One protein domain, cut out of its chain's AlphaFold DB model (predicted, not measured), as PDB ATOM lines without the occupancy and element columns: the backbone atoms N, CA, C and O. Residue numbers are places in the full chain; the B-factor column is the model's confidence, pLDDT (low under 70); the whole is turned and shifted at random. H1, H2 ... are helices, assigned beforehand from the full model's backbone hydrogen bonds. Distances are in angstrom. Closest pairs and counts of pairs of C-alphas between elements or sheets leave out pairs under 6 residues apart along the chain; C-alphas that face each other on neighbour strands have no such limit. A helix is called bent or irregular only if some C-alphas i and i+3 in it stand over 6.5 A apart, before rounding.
ATOM      1  N   THR A   9     180.478  85.968 170.478       93.38
ATOM      2  CA  THR A   9     181.769  86.489 170.946       93.38
ATOM      3  C   THR A   9     182.246  87.722 170.177       93.38
ATOM      4  O   THR A   9     182.707  88.664 170.816       93.38
ATOM      5  N   ILE A  10     182.120  87.764 168.841       94.75
ATOM      6  CA  ILE A  10     182.490  88.977 168.093       94.75
ATOM      7  C   ILE A  10     181.491  90.113 168.333       94.75
ATOM      8  O   ILE A  10     181.905  91.260 168.456       94.75
ATOM      9  N   LEU A  11     180.194  89.813 168.460       94.75
ATOM     10  CA  LEU A  11     179.165  90.823 168.734       94.75
ATOM     11  C   LEU A  11     179.296  91.427 170.142       94.75
ATOM     12  O   LEU A  11     179.139  92.634 170.293       94.75
ATOM     13  N   ASP A  12     179.619  90.610 171.147       93.75
ATOM     14  CA  ASP A  12     179.905  91.056 172.514       93.75
ATOM     15  C   ASP A  12     181.159  91.944 172.538       93.75
ATOM     16  O   ASP A  12     181.108  93.062 173.039       93.75
ATOM     17  N   ALA A  13     182.253  91.508 171.901       93.94
ATOM     18  CA  ALA A  13     183.493  92.285 171.850       93.94
ATOM     19  C   ALA A  13     183.350  93.610 171.076       93.94
ATOM     20  O   ALA A  13     183.918  94.616 171.492       93.94
ATOM     21  N   LEU A  14     182.574  93.634 169.981       94.94
ATOM     22  CA  LEU A  14     182.248  94.863 169.243       94.94
ATOM     23  C   LEU A  14     181.394  95.824 170.078       94.94
ATOM     24  O   LEU A  14     181.612  97.031 170.020       94.94
ATOM     25  N   GLN A  15     180.442  95.300 170.853       94.00
ATOM     26  CA  GLN A  15     179.616  96.098 171.755       94.00
ATOM     27  C   GLN A  15     180.448  96.696 172.897       94.00
ATOM     28  O   GLN A  15     180.335  97.892 173.154       94.00
ATOM     29  N   ASP A  16     181.310  95.905 173.540       92.00
ATOM     30  CA  ASP A  16     182.210  96.396 174.590       92.00
ATOM     31  C   ASP A  16     183.188  97.447 174.046       92.00
ATOM     32  O   ASP A  16     183.345  98.508 174.644       92.00
ATOM     33  N   PHE A  17     183.803  97.201 172.884       94.25
ATOM     34  CA  PHE A  17     184.685  98.159 172.205       94.25
ATOM     35  C   PHE A  17     183.978  99.497 171.931       94.25
ATOM     36  O   PHE A  17     184.504 100.559 172.267       94.25
ATOM     37  N   PHE A  18     182.759  99.447 171.387       93.94
ATOM     38  CA  PHE A  18     181.957 100.631 171.081       93.94
ATOM     39  C   PHE A  18     181.544 101.410 172.341       93.94
ATOM     40  O   PHE A  18     181.676 102.633 172.382       93.94
ATOM     41  N   LEU A  19     181.109 100.719 173.402       92.25
ATOM     42  CA  LEU A  19     180.719 101.358 174.664       92.25
ATOM     43  C   LEU A  19     181.916 101.962 175.412       92.25
ATOM     44  O   LEU A  19     181.789 103.044 175.981       92.25
ATOM     45  N   VAL A  20     183.088 101.321 175.367       93.00
ATOM     46  CA  VAL A  20     184.334 101.892 175.907       93.00
ATOM     47  C   VAL A  20     184.705 103.168 175.150       93.00
ATOM     48  O   VAL A  20     184.957 104.187 175.794       93.00
ATOM     49  N   ILE A  21     184.660 103.165 173.812       93.62
ATOM     50  CA  ILE A  21     184.923 104.367 173.001       93.62
ATOM     51  C   ILE A  21     183.955 105.505 173.330       93.62
ATOM     52  O   ILE A  21     184.398 106.634 173.533       93.62
ATOM     53  N   ALA A  22     182.659 105.218 173.468       92.25
ATOM     54  CA  ALA A  22     181.654 106.226 173.801       92.25
ATOM     55  C   ALA A  22     181.922 106.955 175.138       92.25
ATOM     56  O   ALA A  22     181.424 108.061 175.348       92.25
ATOM     57  N   THR A  23     182.728 106.373 176.037       92.69
ATOM     58  CA  THR A  23     183.140 107.025 177.293       92.69
ATOM     59  C   THR A  23     184.408 107.882 177.186       92.69
ATOM     60  O   THR A  23     184.646 108.678 178.093       92.69
ATOM     61  N   ILE A  24     185.196 107.790 176.102       93.88
ATOM     62  CA  ILE A  24     186.496 108.485 175.951       93.88
ATOM     63  C   ILE A  24     186.430 109.999 176.229       93.88
ATOM     64  O   ILE A  24     187.279 110.473 176.986       93.88
ATOM     65  N   PRO A  25     185.426 110.768 175.749       91.62
ATOM     66  CA  PRO A  25     185.337 112.205 176.042       91.62
ATOM     67  C   PRO A  25     185.260 112.542 177.541       91.62
ATOM     68  O   PRO A  25     185.612 113.643 177.952       91.62
ATOM     69  N   GLN A  26     184.815 111.596 178.374       90.62
ATOM     70  CA  GLN A  26     184.702 111.761 179.825       90.62
ATOM     71  C   GLN A  26     185.996 111.372 180.565       90.62
ATOM     72  O   GLN A  26     186.155 111.708 181.737       90.62
ATOM     73  N   TRP A  27     186.949 110.699 179.902       92.19
ATOM     74  CA  TRP A  27     188.187 110.213 180.531       92.19
ATOM     75  C   TRP A  27     189.135 111.339 180.951       92.19
ATOM     76  O   TRP A  27     189.936 111.139 181.858       92.19
ATOM     77  N   GLN A  28     189.014 112.528 180.353       88.38
ATOM     78  CA  GLN A  28     189.809 113.709 180.718       88.38
ATOM     79  C   GLN A  28     189.578 114.169 182.172       88.38
ATOM     80  O   GLN A  28     190.404 114.896 182.718       88.38
ATOM     81  N   ALA A  29     188.473 113.747 182.801       89.94
ATOM     82  CA  ALA A  29     188.124 114.063 184.187       89.94
ATOM     83  C   ALA A  29     188.364 112.899 185.177       89.94
ATOM     84  O   ALA A  29     187.977 113.003 186.341       89.94
ATOM     85  N   LEU A  30     188.955 111.782 184.730       90.44
ATOM     86  CA  LEU A  30     189.199 110.584 185.547       90.44
ATOM     87  C   LEU A  30     190.651 110.512 186.058       90.44
ATOM     88  O   LEU A  30     191.547 111.152 185.517       90.44
ATOM     89  N   ASP A  31     190.890 109.684 187.082       92.56
ATOM     90  CA  ASP A  31     192.245 109.302 187.522       92.56
ATOM     91  C   ASP A  31     192.971 108.539 186.395       92.56
ATOM     92  O   ASP A  31     192.400 107.621 185.795       92.56
ATOM     93  N   ASP A  32     194.245 108.870 186.154       90.38
ATOM     94  CA  ASP A  32     195.158 108.183 185.229       90.38
ATOM     95  C   ASP A  32     195.094 106.651 185.354       90.38
ATOM     96  O   ASP A  32     195.186 105.937 184.356       90.38
ATOM     97  N   LYS A  33     194.882 106.117 186.566       90.19
ATOM     98  CA  LYS A  33     194.715 104.669 186.791       90.19
ATOM     99  C   LYS A  33     193.487 104.093 186.086       90.19
ATOM    100  O   LYS A  33     193.565 102.996 185.527       90.19
ATOM    101  N   ILE A  34     192.366 104.814 186.112       89.62
ATOM    102  CA  ILE A  34     191.119 104.419 185.447       89.62
ATOM    103  C   ILE A  34     191.304 104.549 183.931       89.62
ATOM    104  O   ILE A  34     190.984 103.622 183.192       89.62
ATOM    105  N   VAL A  35     191.941 105.628 183.465       91.25
ATOM    106  CA  VAL A  35     192.272 105.824 182.043       91.25
ATOM    107  C   VAL A  35     193.174 104.697 181.512       91.25
ATOM    108  O   VAL A  35     192.882 104.107 180.471       91.25
ATOM    109  N   THR A  36     194.235 104.330 182.240       90.31
ATOM    110  CA  THR A  36     195.110 103.187 181.923       90.31
ATOM    111  C   THR A  36     194.333 101.870 181.865       90.31
ATOM    112  O   THR A  36     194.543 101.067 180.952       90.31
ATOM    113  N   ARG A  37     193.407 101.646 182.805       89.38
ATOM    114  CA  ARG A  37     192.549 100.457 182.825       89.38
ATOM    115  C   ARG A  37     191.616 100.402 181.612       89.38
ATOM    116  O   ARG A  37     191.516  99.355 180.974       89.38
ATOM    117  N   ASN A  38     190.976 101.511 181.261       91.12
ATOM    118  CA  ASN A  38     190.037 101.553 180.142       91.12
ATOM    119  C   ASN A  38     190.774 101.398 178.796       91.12
ATOM    120  O   ASN A  38     190.310 100.666 177.922       91.12
ATOM    121  N   LYS A  39     191.993 101.950 178.667       92.19
ATOM    122  CA  LYS A  39     192.913 101.674 177.544       92.19
ATOM    123  C   LYS A  39     193.295 100.191 177.423       92.19
ATOM    124  O   LYS A  39     193.368  99.669 176.310       92.19
ATOM    125  N   LEU A  40     193.504  99.487 178.542       90.56
ATOM    126  CA  LEU A  40     193.762  98.040 178.544       90.56
ATOM    127  C   LEU A  40     192.564  97.254 177.980       90.56
ATOM    128  O   LEU A  40     192.746  96.350 177.168       90.56
ATOM    129  N   ILE A  41     191.344  97.626 178.375       90.50
ATOM    130  CA  ILE A  41     190.105  96.973 177.925       90.50
ATOM    131  C   ILE A  41     189.828  97.275 176.450       90.50
ATOM    132  O   ILE A  41     189.422  96.376 175.717       90.50
ATOM    133  N   LEU A  42     190.118  98.494 175.986       92.00
ATOM    134  CA  LEU A  42     190.058  98.858 174.569       92.00
ATOM    135  C   LEU A  42     191.011  97.995 173.722       92.00
ATOM    136  O   LEU A  42     190.618  97.495 172.669       92.00
ATOM    137  N   ARG A  43     192.243  97.752 174.194       91.19
ATOM    138  CA  ARG A  43     193.179  96.812 173.549       91.19
ATOM    139  C   ARG A  43     192.625  95.384 173.541       91.19
ATOM    140  O   ARG A  43     192.632  94.729 172.501       91.19
ATOM    141  N   ASP A  44     192.157  94.891 174.685       90.19
ATOM    142  CA  ASP A  44     191.727  93.495 174.825       90.19
ATOM    143  C   ASP A  44     190.474  93.189 173.986       90.19
ATOM    144  O   ASP A  44     190.426  92.150 173.321       90.19
ATOM    145  N   SER A  45     189.507  94.111 173.919       91.62
ATOM    146  CA  SER A  45     188.354  94.002 173.016       91.62
ATOM    147  C   SER A  45     188.778  94.070 171.545       91.62
ATOM    148  O   SER A  45     188.376  93.204 170.766       91.62
ATOM    149  N   THR A  46     189.679  94.993 171.172       92.50
ATOM    150  CA  THR A  46     190.256  95.062 169.814       92.50
ATOM    151  C   THR A  46     190.887  93.729 169.398       92.50
ATOM    152  O   THR A  46     190.654  93.236 168.291       92.50
ATOM    153  N   ARG A  47     191.656  93.104 170.295       91.81
ATOM    154  CA  ARG A  47     192.296  91.810 170.046       91.81
ATOM    155  C   ARG A  47     191.273  90.693 169.825       91.81
ATOM    156  O   ARG A  47     191.434  89.909 168.889       91.81
ATOM    157  N   ILE A  48     190.219  90.623 170.640       93.69
ATOM    158  CA  ILE A  48     189.147  89.626 170.476       93.69
ATOM    159  C   ILE A  48     188.429  89.830 169.133       93.69
ATOM    160  O   ILE A  48     188.218  88.858 168.406       93.69
ATOM    161  N   ILE A  49     188.128  91.080 168.757       94.44
ATOM    162  CA  ILE A  49     187.551  91.424 167.447       94.44
ATOM    163  C   ILE A  49     188.460  90.921 166.319       94.44
ATOM    164  O   ILE A  49     187.982  90.236 165.418       94.44
ATOM    165  N   TYR A  50     189.766  91.193 166.380       93.12
ATOM    166  CA  TYR A  50     190.739  90.753 165.375       93.12
ATOM    167  C   TYR A  50     190.820  89.221 165.240       93.12
ATOM    168  O   TYR A  50     190.832  88.698 164.118       93.12
ATOM    169  N   GLU A  51     190.874  88.495 166.365       92.75
ATOM    170  CA  GLU A  51     190.949  87.029 166.400       92.75
ATOM    171  C   GLU A  51     189.658  86.390 165.849       92.75
ATOM    172  O   GLU A  51     189.723  85.517 164.974       92.75
ATOM    173  N   CYS A  52     188.482  86.866 166.275       93.31
ATOM    174  CA  CYS A  52     187.190  86.399 165.766       93.31
ATOM    175  C   CYS A  52     186.970  86.758 164.290       93.31
ATOM    176  O   CYS A  52     186.596  85.890 163.503       93.31
ATOM    177  N   ALA A  53     187.260  87.997 163.878       91.94
ATOM    178  CA  ALA A  53     187.096  88.438 162.493       91.94
ATOM    179  C   ALA A  53     187.956  87.621 161.519       91.94
ATOM    180  O   ALA A  53     187.522  87.341 160.403       91.94
ATOM    181  N   ASN A  54     189.153  87.198 161.944       91.81
ATOM    182  CA  ASN A  54     189.999  86.296 161.163       91.81
ATOM    183  C   ASN A  54     189.408  84.879 161.084       91.81
ATOM    184  O   ASN A  54     189.357  84.285 160.015       91.81
ATOM    185  N   LYS A  55     188.930  84.340 162.212       92.44
ATOM    186  CA  LYS A  55     188.347  82.989 162.299       92.44
ATOM    187  C   LYS A  55     187.031  82.842 161.522       92.44
ATOM    188  O   LYS A  55     186.681  81.742 161.096       92.44
ATOM    189  N   GLU A  56     186.286  83.932 161.377       91.62
ATOM    190  CA  GLU A  56     184.957  83.965 160.757       91.62
ATOM    191  C   GLU A  56     184.957  84.570 159.340       91.62
ATOM    192  O   GLU A  56     183.909  84.591 158.702       91.62
ATOM    193  N   ASN A  57     186.121  84.992 158.821       90.38
ATOM    194  CA  ASN A  57     186.290  85.681 157.532       90.38
ATOM    195  C   ASN A  57     185.480  86.991 157.412       90.38
ATOM    196  O   ASN A  57     184.977  87.336 156.346       90.38
ATOM    197  N   LEU A  58     185.377  87.749 158.509       90.31
ATOM    198  CA  LEU A  58     184.600  88.995 158.601       90.31
ATOM    199  C   LEU A  58     185.441  90.263 158.347       90.31
ATOM    200  O   LEU A  58     185.008  91.370 158.654       90.31
ATOM    201  N   ARG A  59     186.642  90.127 157.770       87.19
ATOM    202  CA  ARG A  59     187.565  91.239 157.463       87.19
ATOM    203  C   ARG A  59     187.202  91.998 156.180       87.19
ATOM    204  O   ARG A  59     188.019  92.123 155.276       87.19
ATOM    205  N   GLN A  60     185.963  92.468 156.076       90.06
ATOM    206  CA  GLN A  60     185.499  93.278 154.945       90.06
ATOM    207  C   GLN A  60     184.773  94.519 155.465       90.06
ATOM    208  O   GLN A  60     184.095  94.436 156.491       90.06
ATOM    209  N   SER A  61     184.899  95.654 154.763       89.25
ATOM    210  CA  SER A  61     184.341  96.951 155.196       89.25
ATOM    211  C   SER A  61     182.854  96.849 155.552       89.25
ATOM    212  O   SER A  61     182.438  97.227 156.644       89.25
ATOM    213  N   LYS A  62     182.080  96.130 154.725       90.94
ATOM    214  CA  LYS A  62     180.653  95.812 154.936       90.94
ATOM    215  C   LYS A  62     180.299  95.112 156.265       90.94
ATOM    216  O   LYS A  62     179.119  94.925 156.556       90.94
ATOM    217  N   HIS A  63     181.287  94.642 157.025       91.38
ATOM    218  CA  HIS A  63     181.113  94.010 158.330       91.38
ATOM    219  C   HIS A  63     181.583  94.916 159.470       91.38
ATOM    220  O   HIS A  63     180.832  95.125 160.419       91.38
ATOM    221  N   LEU A  64     182.806  95.441 159.391       90.75
ATOM    222  CA  LEU A  64     183.443  96.135 160.516       90.75
ATOM    223  C   LEU A  64     183.519  97.662 160.350       90.75
ATOM    224  O   LEU A  64     183.626  98.351 161.356       90.75
ATOM    225  N   GLY A  65     183.385  98.184 159.129       92.88
ATOM    226  CA  GLY A  65     183.731  99.562 158.772       92.88
ATOM    227  C   GLY A  65     185.224  99.706 158.454       92.88
ATOM    228  O   GLY A  65     186.048  98.930 158.947       92.88
ATOM    229  N   ASP A  66     185.571 100.677 157.610       90.44
ATOM    230  CA  ASP A  66     186.949 100.880 157.143       90.44
ATOM    231  C   ASP A  66     187.887 101.333 158.267       90.44
ATOM    232  O   ASP A  66     188.970 100.767 158.423       90.44
ATOM    233  N   ASP A  67     187.452 102.263 159.121       89.94
ATOM    234  CA  ASP A  67     188.251 102.763 160.243       89.94
ATOM    235  C   ASP A  67     188.586 101.634 161.227       89.94
ATOM    236  O   ASP A  67     189.749 101.429 161.579       89.94
ATOM    237  N   LEU A  68     187.592 100.821 161.609       90.94
ATOM    238  CA  LEU A  68     187.816  99.691 162.511       90.94
ATOM    239  C   LEU A  68     188.736  98.635 161.883       90.94
ATOM    240  O   LEU A  68     189.559  98.053 162.590       90.94
ATOM    241  N   LEU A  69     188.650  98.399 160.569       90.25
ATOM    242  CA  LEU A  69     189.591  97.526 159.857       90.25
ATOM    243  C   LEU A  69     191.015  98.081 159.867       90.25
ATOM    244  O   LEU A  69     191.957  97.322 160.109       90.25
ATOM    245  N   GLN A  70     191.176  99.386 159.644       89.56
ATOM    246  CA  GLN A  70     192.469 100.055 159.723       89.56
ATOM    247  C   GLN A  70     193.056  99.934 161.138       89.56
ATOM    248  O   GLN A  70     194.205  99.504 161.294       89.56
ATOM    249  N   TRP A  71     192.240 100.203 162.164       90.12
ATOM    250  CA  TRP A  71     192.618 100.080 163.568       90.12
ATOM    251  C   TRP A  71     193.069  98.660 163.924       90.12
ATOM    252  O   TRP A  71     194.201  98.477 164.372       90.12
ATOM    253  N   ILE A  72     192.240  97.633 163.686       89.50
ATOM    254  CA  ILE A  72     192.600  96.248 164.045       89.50
ATOM    255  C   ILE A  72     193.742  95.691 163.180       89.50
ATOM    256  O   ILE A  72     194.441  94.768 163.597       89.50
ATOM    257  N   GLY A  73     193.905  96.199 161.956       81.88
ATOM    258  CA  GLY A  73     194.869  95.694 160.984       81.88
ATOM    259  C   GLY A  73     196.274  96.253 161.181       81.88
ATOM    260  O   GLY A  73     197.230  95.482 161.320       81.88
ATOM    261  N   LYS A  74     196.395  97.584 161.168       78.75
ATOM    262  CA  LYS A  74     197.673  98.305 161.100       78.75
ATOM    263  C   LYS A  74     198.051  98.934 162.437       78.75
ATOM    264  O   LYS A  74     199.166  98.721 162.912       78.75
ATOM    265  N   ASP A  75     197.120  99.657 163.050       76.69
ATOM    266  CA  ASP A  75     197.463 100.603 164.112       76.69
ATOM    267  C   ASP A  75     197.507  99.933 165.501       76.69
ATOM    268  O   ASP A  75     198.495 100.090 166.220       76.69
ATOM    269  N   CYS A  76     196.535  99.078 165.847       80.12
ATOM    270  CA  CYS A  76     196.461  98.382 167.144       80.12
ATOM    271  C   CYS A  76     197.727  97.579 167.482       80.12
ATOM    272  O   CYS A  76     198.183  97.593 168.627       80.12
ATOM    273  N   ARG A  77     198.346  96.922 166.489       80.88
ATOM    274  CA  ARG A  77     199.567  96.113 166.683       80.88
ATOM    275  C   ARG A  77     200.732  96.909 167.276       80.88
ATOM    276  O   ARG A  77     201.596  96.333 167.933       80.88
ATOM    277  N   THR A  78     200.773  98.223 167.054       81.56
ATOM    278  CA  THR A  78     201.815  99.090 167.628       81.56
ATOM    279  C   THR A  78     201.624  99.309 169.135       81.56
ATOM    280  O   THR A  78     202.605  99.512 169.853       81.56
ATOM    281  N   TYR A  79     200.390  99.170 169.633       82.19
ATOM    282  CA  TYR A  79     199.994  99.451 171.015       82.19
ATOM    283  C   TYR A  79     199.784  98.199 171.885       82.19
ATOM    284  O   TYR A  79     199.619  98.335 173.096       82.19
ATOM    285  N   ASP A  80     199.857  96.981 171.331       82.19
ATOM    286  CA  ASP A  80     199.662  95.721 172.079       82.19
ATOM    287  C   ASP A  80     200.515  95.639 173.364       82.19
ATOM    288  O   ASP A  80     200.039  95.245 174.437       82.19
ATOM    289  N   SER A  81     201.780  96.060 173.250       83.94
ATOM    290  CA  SER A  81     202.758  96.103 174.349       83.94
ATOM    291  C   SER A  81     202.742  97.406 175.160       83.94
ATOM    292  O   SER A  81     203.405  97.488 176.193       83.94
ATOM    293  N   ARG A  82     202.004  98.426 174.706       87.19
ATOM    294  CA  ARG A  82     201.952  99.775 175.291       87.19
ATOM    295  C   ARG A  82     200.534 100.361 175.210       87.19
ATOM    296  O   ARG A  82     200.324 101.355 174.517       87.19
ATOM    297  N   PRO A  83     199.553  99.796 175.940       85.00
ATOM    298  CA  PRO A  83     198.176 100.294 175.915       85.00
ATOM    299  C   PRO A  83     198.072 101.761 176.364       85.00
ATOM    300  O   PRO A  83     197.207 102.488 175.894       85.00
ATOM    301  N   ASN A  84     198.987 102.233 177.217       87.81
ATOM    302  CA  ASN A  84     199.039 103.635 177.643       87.81
ATOM    303  C   ASN A  84     199.309 104.612 176.484       87.81
ATOM    304  O   ASN A  84     198.798 105.733 176.524       87.81
ATOM    305  N   ASP A  85     200.030 104.179 175.447       89.62
ATOM    306  CA  ASP A  85     200.422 105.006 174.298       89.62
ATOM    307  C   ASP A  85     199.291 105.128 173.248       89.62
ATOM    308  O   ASP A  85     199.457 105.844 172.264       89.62
ATOM    309  N   ILE A  86     198.137 104.467 173.452       88.75
ATOM    310  CA  ILE A  86     196.979 104.540 172.542       88.75
ATOM    311  C   ILE A  86     196.510 106.006 172.385       88.75
ATOM    312  O   ILE A  86     196.147 106.637 173.391       88.75
ATOM    313  N   PRO A  87     196.470 106.551 171.150       88.88
ATOM    314  CA  PRO A  87     196.076 107.932 170.886       88.88
ATOM    315  C   PRO A  87     194.551 108.084 170.939       88.88
ATOM    316  O   PRO A  87     193.848 107.755 169.988       88.88
ATOM    317  N   LEU A  88     194.028 108.619 172.046       89.50
ATOM    318  CA  LEU A  88     192.578 108.760 172.258       89.50
ATOM    319  C   LEU A  88     191.891 109.646 171.204       89.50
ATOM    320  O   LEU A  88     190.801 109.306 170.755       89.50
ATOM    321  N   ALA A  89     192.571 110.694 170.730       87.31
ATOM    322  CA  ALA A  89     192.079 111.613 169.696       87.31
ATOM    323  C   ALA A  89     191.683 110.927 168.370       87.31
ATOM    324  O   ALA A  89     190.911 111.478 167.593       87.31
ATOM    325  N   PHE A  90     192.183 109.715 168.100       84.50
ATOM    326  CA  PHE A  90     191.779 108.926 166.933       84.50
ATOM    327  C   PHE A  90     190.322 108.434 167.039       84.50
ATOM    328  O   PHE A  90     189.603 108.401 166.041       84.50
ATOM    329  N   PHE A  91     189.863 108.123 168.254       87.44
ATOM    330  CA  PHE A  91     188.505 107.645 168.549       87.44
ATOM    331  C   PHE A  91     187.500 108.769 168.818       87.44
ATOM    332  O   PHE A  91     186.299 108.526 168.802       87.44
ATOM    333  N   GLU A  92     187.980 109.994 169.037       81.44
ATOM    334  CA  GLU A  92     187.148 111.205 169.105       81.44
ATOM    335  C   GLU A  92     186.665 111.654 167.707       81.44
ATOM    336  O   GLU A  92     185.872 112.587 167.586       81.44
ATOM    337  N   SER A  93     187.114 110.979 166.641       75.69
ATOM    338  CA  SER A  93     186.634 111.192 165.276       75.69
ATOM    339  C   SER A  93     185.184 110.717 165.090       75.69
ATOM    340  O   SER A  93     184.708 109.774 165.727       75.69
ATOM    341  N   THR A  94     184.460 111.365 164.174       70.25
ATOM    342  CA  THR A  94     183.045 111.069 163.907       70.25
ATOM    343  C   THR A  94     182.803 109.643 163.412       70.25
ATOM    344  O   THR A  94     181.698 109.136 163.601       70.25
ATOM    345  N   THR A  95     183.793 108.958 162.834       79.88
ATOM    346  CA  THR A  95     183.629 107.592 162.319       79.88
ATOM    347  C   THR A  95     183.468 106.538 163.418       79.88
ATOM    348  O   THR A  95     182.632 105.650 163.268       79.88
ATOM    349  N   TYR A  96     184.140 106.667 164.569       83.81
ATOM    350  CA  TYR A  96     183.937 105.744 165.703       83.81
ATOM    351  C   TYR A  96     182.693 106.044 166.550       83.81
ATOM    352  O   TYR A  96     182.334 105.247 167.416       83.81
ATOM    353  N   SER A  97     181.994 107.154 166.282       81.75
ATOM    354  CA  SER A  97     180.711 107.454 166.931       81.75
ATOM    355  C   SER A  97     179.583 106.498 166.516       81.75
ATOM    356  O   SER A  97     178.563 106.421 167.202       81.75
ATOM    357  N   GLN A  98     179.761 105.746 165.420       88.69
ATOM    358  CA  GLN A  98     178.789 104.766 164.942       88.69
ATOM    359  C   GLN A  98     179.227 103.324 165.251       88.69
ATOM    360  O   GLN A  98     180.398 102.977 165.086       88.69
ATOM    361  N   PRO A  99     178.298 102.445 165.672       91.31
ATOM    362  CA  PRO A  99     178.602 101.036 165.887       91.31
ATOM    363  C   PRO A  99     178.847 100.315 164.556       91.31
ATOM    364  O   PRO A  99     178.203 100.607 163.548       91.31
ATOM    365  N   ALA A 100     179.736  99.318 164.569       92.62
ATOM    366  CA  ALA A 100     180.122  98.565 163.375       92.62
ATOM    367  C   ALA A 100     178.903  98.002 162.596       92.62
ATOM    368  O   ALA A 100     177.954  97.517 163.224       92.62
ATOM    369  N   PRO A 101     178.925  97.957 161.246       93.44
ATOM    370  CA  PRO A 101     177.785  97.516 160.429       93.44
ATOM    371  C   PRO A 101     177.213  96.141 160.808       93.44
ATOM    372  O   PRO A 101     175.997  95.934 160.811       93.44
ATOM    373  N   ILE A 102     178.075  95.187 161.177       93.31
ATOM    374  CA  ILE A 102     177.657  93.855 161.630       93.31
ATOM    375  C   ILE A 102     176.983  93.888 163.008       93.31
ATOM    376  O   ILE A 102     176.045  93.127 163.246       93.31
ATOM    377  N   LEU A 103     177.403  94.799 163.890       93.19
ATOM    378  CA  LEU A 103     176.782  95.000 165.194       93.19
ATOM    379  C   LEU A 103     175.392  95.623 165.032       93.19
ATOM    380  O   LEU A 103     174.445  95.102 165.607       93.19
ATOM    381  N   LEU A 104     175.234  96.635 164.170       92.19
ATOM    382  CA  LEU A 104     173.921  97.193 163.811       92.19
ATOM    383  C   LEU A 104     172.969  96.131 163.249       92.19
ATOM    384  O   LEU A 104     171.814  96.049 163.663       92.19
ATOM    385  N   ARG A 105     173.463  95.279 162.341       92.00
ATOM    386  CA  ARG A 105     172.660  94.229 161.699       92.00
ATOM    387  C   ARG A 105     172.151  93.163 162.676       92.00
ATOM    388  O   ARG A 105     171.069  92.622 162.458       92.00
ATOM    389  N   HIS A 106     172.924  92.829 163.709       92.38
ATOM    390  CA  HIS A 106     172.588  91.762 164.660       92.38
ATOM    391  C   HIS A 106     172.065  92.263 166.020       92.38
ATOM    392  O   HIS A 106     171.389  91.510 166.720       92.38
ATOM    393  N   ARG A 107     172.363  93.508 166.405       92.75
ATOM    394  CA  ARG A 107     171.970  94.164 167.664       92.75
ATOM    395  C   ARG A 107     171.644  95.651 167.422       92.75
ATOM    396  O   ARG A 107     172.367  96.521 167.908       92.75
ATOM    397  N   PRO A 108     170.541  95.980 166.722       87.56
ATOM    398  CA  PRO A 108     170.175  97.374 166.434       87.56
ATOM    399  C   PRO A 108     169.939  98.214 167.703       87.56
ATOM    400  O   PRO A 108     170.164  99.420 167.698       87.56
ATOM    401  N   SER A 109     169.573  97.581 168.823       87.62
ATOM    402  CA  SER A 109     169.461  98.229 170.137       87.62
ATOM    403  C   SER A 109     170.782  98.785 170.684       87.62
ATOM    404  O   SER A 109     170.748  99.591 171.612       87.62
ATOM    405  N   CYS A 110     171.938  98.404 170.127       87.81
ATOM    406  CA  CYS A 110     173.241  98.865 170.602       87.81
ATOM    407  C   CYS A 110     173.443 100.381 170.435       87.81
ATOM    408  O   CYS A 110     174.082 100.991 171.289       87.81
ATOM    409  N   ALA A 111     172.833 101.006 169.421       84.94
ATOM    410  CA  ALA A 111     172.849 102.464 169.268       84.94
ATOM    411  C   ALA A 111     172.216 103.181 170.480       84.94
ATOM    412  O   ALA A 111     172.734 104.191 170.953       84.94
ATOM    413  N   ASN A 112     171.154 102.608 171.053       87.81
ATOM    414  CA  ASN A 112     170.467 103.175 172.216       87.81
ATOM    415  C   ASN A 112     171.288 103.021 173.512       87.81
ATOM    416  O   ASN A 112     171.121 103.814 174.437       87.81
ATOM    417  N   LEU A 113     172.201 102.042 173.592       85.50
ATOM    418  CA  LEU A 113     173.039 101.822 174.780       85.50
ATOM    419  C   LEU A 113     174.028 102.970 175.032       85.50
ATOM    420  O   LEU A 113     174.365 103.227 176.183       85.50
ATOM    421  N   VAL A 114     174.446 103.688 173.984       85.31
ATOM    422  CA  VAL A 114     175.269 104.906 174.116       85.31
ATOM    423  C   VAL A 114     174.463 106.076 174.685       85.31
ATOM    424  O   VAL A 114     175.019 106.939 175.353       85.31
ATOM    425  N   THR A 115     173.143 106.096 174.485       86.62
ATOM    426  CA  THR A 115     172.274 107.134 175.065       86.62
ATOM    427  C   THR A 115     171.856 106.852 176.511       86.62
ATOM    428  O   THR A 115     171.372 107.764 177.177       86.62
ATOM    429  N   ASP A 116     172.049 105.630 177.029       89.44
ATOM    430  CA  ASP A 116     171.751 105.308 178.431       89.44
ATOM    431  C   ASP A 116     172.927 105.690 179.357       89.44
ATOM    432  O   ASP A 116     173.962 105.009 179.364       89.44
ATOM    433  N   PRO A 117     172.776 106.720 180.215       86.69
ATOM    434  CA  PRO A 117     173.835 107.131 181.127       86.69
ATOM    435  C   PRO A 117     174.166 106.058 182.173       86.69
ATOM    436  O   PRO A 117     175.277 106.059 182.701       86.69
ATOM    437  N   ASN A 118     173.250 105.135 182.490       88.31
ATOM    438  CA  ASN A 118     173.522 104.062 183.451       88.31
ATOM    439  C   ASN A 118     174.424 102.984 182.847       88.31
ATOM    440  O   ASN A 118     175.306 102.469 183.535       88.31
ATOM    441  N   THR A 119     174.229 102.660 181.568       87.81
ATOM    442  CA  THR A 119     175.129 101.782 180.816       87.81
ATOM    443  C   THR A 119     176.495 102.438 180.660       87.81
ATOM    444  O   THR A 119     177.481 101.832 181.078       87.81
ATOM    445  N   LEU A 120     176.580 103.691 180.193       87.06
ATOM    446  CA  LEU A 120     177.873 104.376 180.064       87.06
ATOM    447  C   LEU A 120     178.642 104.465 181.392       87.06
ATOM    448  O   LEU A 120     179.836 104.182 181.405       87.06
ATOM    449  N   ARG A 121     177.987 104.759 182.528       87.31
ATOM    450  CA  ARG A 121     178.656 104.777 183.848       87.31
ATOM    451  C   ARG A 121     179.353 103.460 184.193       87.31
ATOM    452  O   ARG A 121     180.458 103.496 184.724       87.31
ATOM    453  N   LYS A 122     178.754 102.308 183.856       87.31
ATOM    454  CA  LYS A 122     179.365 100.986 184.101       87.31
ATOM    455  C   LYS A 122     180.673 100.801 183.335       87.31
ATOM    456  O   LYS A 122     181.578 100.177 183.873       87.31
ATOM    457  N   TYR A 123     180.766 101.341 182.118       84.06
ATOM    458  CA  TYR A 123     181.979 101.315 181.292       84.06
ATOM    459  C   TYR A 123     182.949 102.469 181.607       84.06
ATOM    460  O   TYR A 123     184.126 102.377 181.273       84.06
ATOM    461  N   LEU A 124     182.482 103.528 182.280       83.69
ATOM    462  CA  LEU A 124     183.291 104.677 182.683       83.69
ATOM    463  C   LEU A 124     184.180 104.369 183.897       83.69
ATOM    464  O   LEU A 124     185.392 104.565 183.820       83.69
ATOM    465  N   THR A 125     183.589 103.904 185.008       72.00
ATOM    466  CA  THR A 125     184.340 103.628 186.251       72.00
ATOM    467  C   THR A 125     184.805 102.179 186.354       72.00
ATOM    468  O   THR A 125     185.862 101.925 186.928       72.00
ATOM    469  N   LEU A 126     184.063 101.232 185.758       62.38
ATOM    470  CA  LEU A 126     184.375  99.795 185.756       62.38
ATOM    471  C   LEU A 126     184.773  99.266 187.147       62.38
ATOM    472  O   LEU A 126     185.728  98.493 187.298       62.38
TER     473      LEU A 126
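AT A GLANCE: This is residues 9 to 126 of the 469 residues of an uncharacterized protein of Coprinopsis cinerea (strain Okayama-7 / 130 / ATCC MYA-4618 / FGSC 9003) (UniProt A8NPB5). Two long helices, H1 and H2, lie side by side as a hairpin, and short helices gather round it: H6, H7 and H8 make an arc on H1, with H7 on the side away from H2, while H4 crosses H2. The unnamed stretch of residues 80 to 93 leads from H4 to the short H5, and H3 packs on H6. The printed part has 118 residues with eight named helices, H1 to H8 in chain order, and no named strand; the class is all helix. The whole is compact, with a radius of gyration of the C-alphas of 13.4 A, and its outline is rounded, spanning 39 by 32 by 24 A.

IN THESE COORDINATES: H1, residues 9 to 29, begins at C-alpha 9 (181.769, 86.489, 170.946) and is 31.2 A long; it is irregular, with C-alphas 22 and 25 7.4 A apart, and has a kink of 43 degrees near residue 23. H2, residues 32 to 56, is the longest at 35.9 A and ends at C-alpha 56 (184.957, 83.965, 160.757). H3 is residues 61 to 64. H4, residues 66 to 79, is 19.1 A long and only just irregular, with C-alphas 73 and 76 6.9 A apart. H5 is residues 94 to 97, H6 residues 101 to 106 and H7 residues 110 to 115. H8, residues 117 to 125, is 12.2 A long and ends at C-alpha 125 (184.340, 103.628, 186.251).

HOW THE PARTS SIT: H1 is the hub, touching five helices. The hairpin of H1 and H2 has a shallow tilt of 24 degrees, opposite ways; the closest C-alphas, of Ala 13 and Ser 45, are 5.3 A apart. With residues 11 to 15 alone H1 touches H6 at a steep tilt of 60 degrees, Leu 11 to Leu 103 being the closest C-alphas at 6.0 A. With residues 15 to 22 alone it touches H7 at a shallow tilt of 17 degrees, the same way; the C-alphas of Leu 19 and Val 114 come closest, at 6.5 A. With residues 19 to 27 alone it touches H8, about perpendicular at 79 degrees, the C-alphas of Thr 23 and Leu 124 coming closest at 5.9 A. H2 touches H4 with residues 43 to 50 alone, at a steep tilt of 60 degrees; the closest C-alphas, of Tyr 50 and Ile 72, are 6.0 A apart. H3 touches H6, with the C-alphas of His 63 and Ile 102 closest at 4.8 A. H5 only just touches H1 and H4, with 3 pairs of C-alphas within 8 A in each case. Every O i to N i+4 pair is within hydrogen-bond range in H2, H6 and H8, against 11 of 17 in H1, 6 of 10 in H4 and 0 of 2 in H7, where 2 of 3 O i to N i+3 pairs are; H3 and H5 are too short for an i+4 pair.

THE WHOLE: The two C-alphas farthest apart, of Ala 29 and Asn 57, are 39.0 A apart. The printed part has no cut, and the link from H4 to H5, 14 residues, is long. The mean pLDDT of the printed part is 88.8, and residue 126 is under 70.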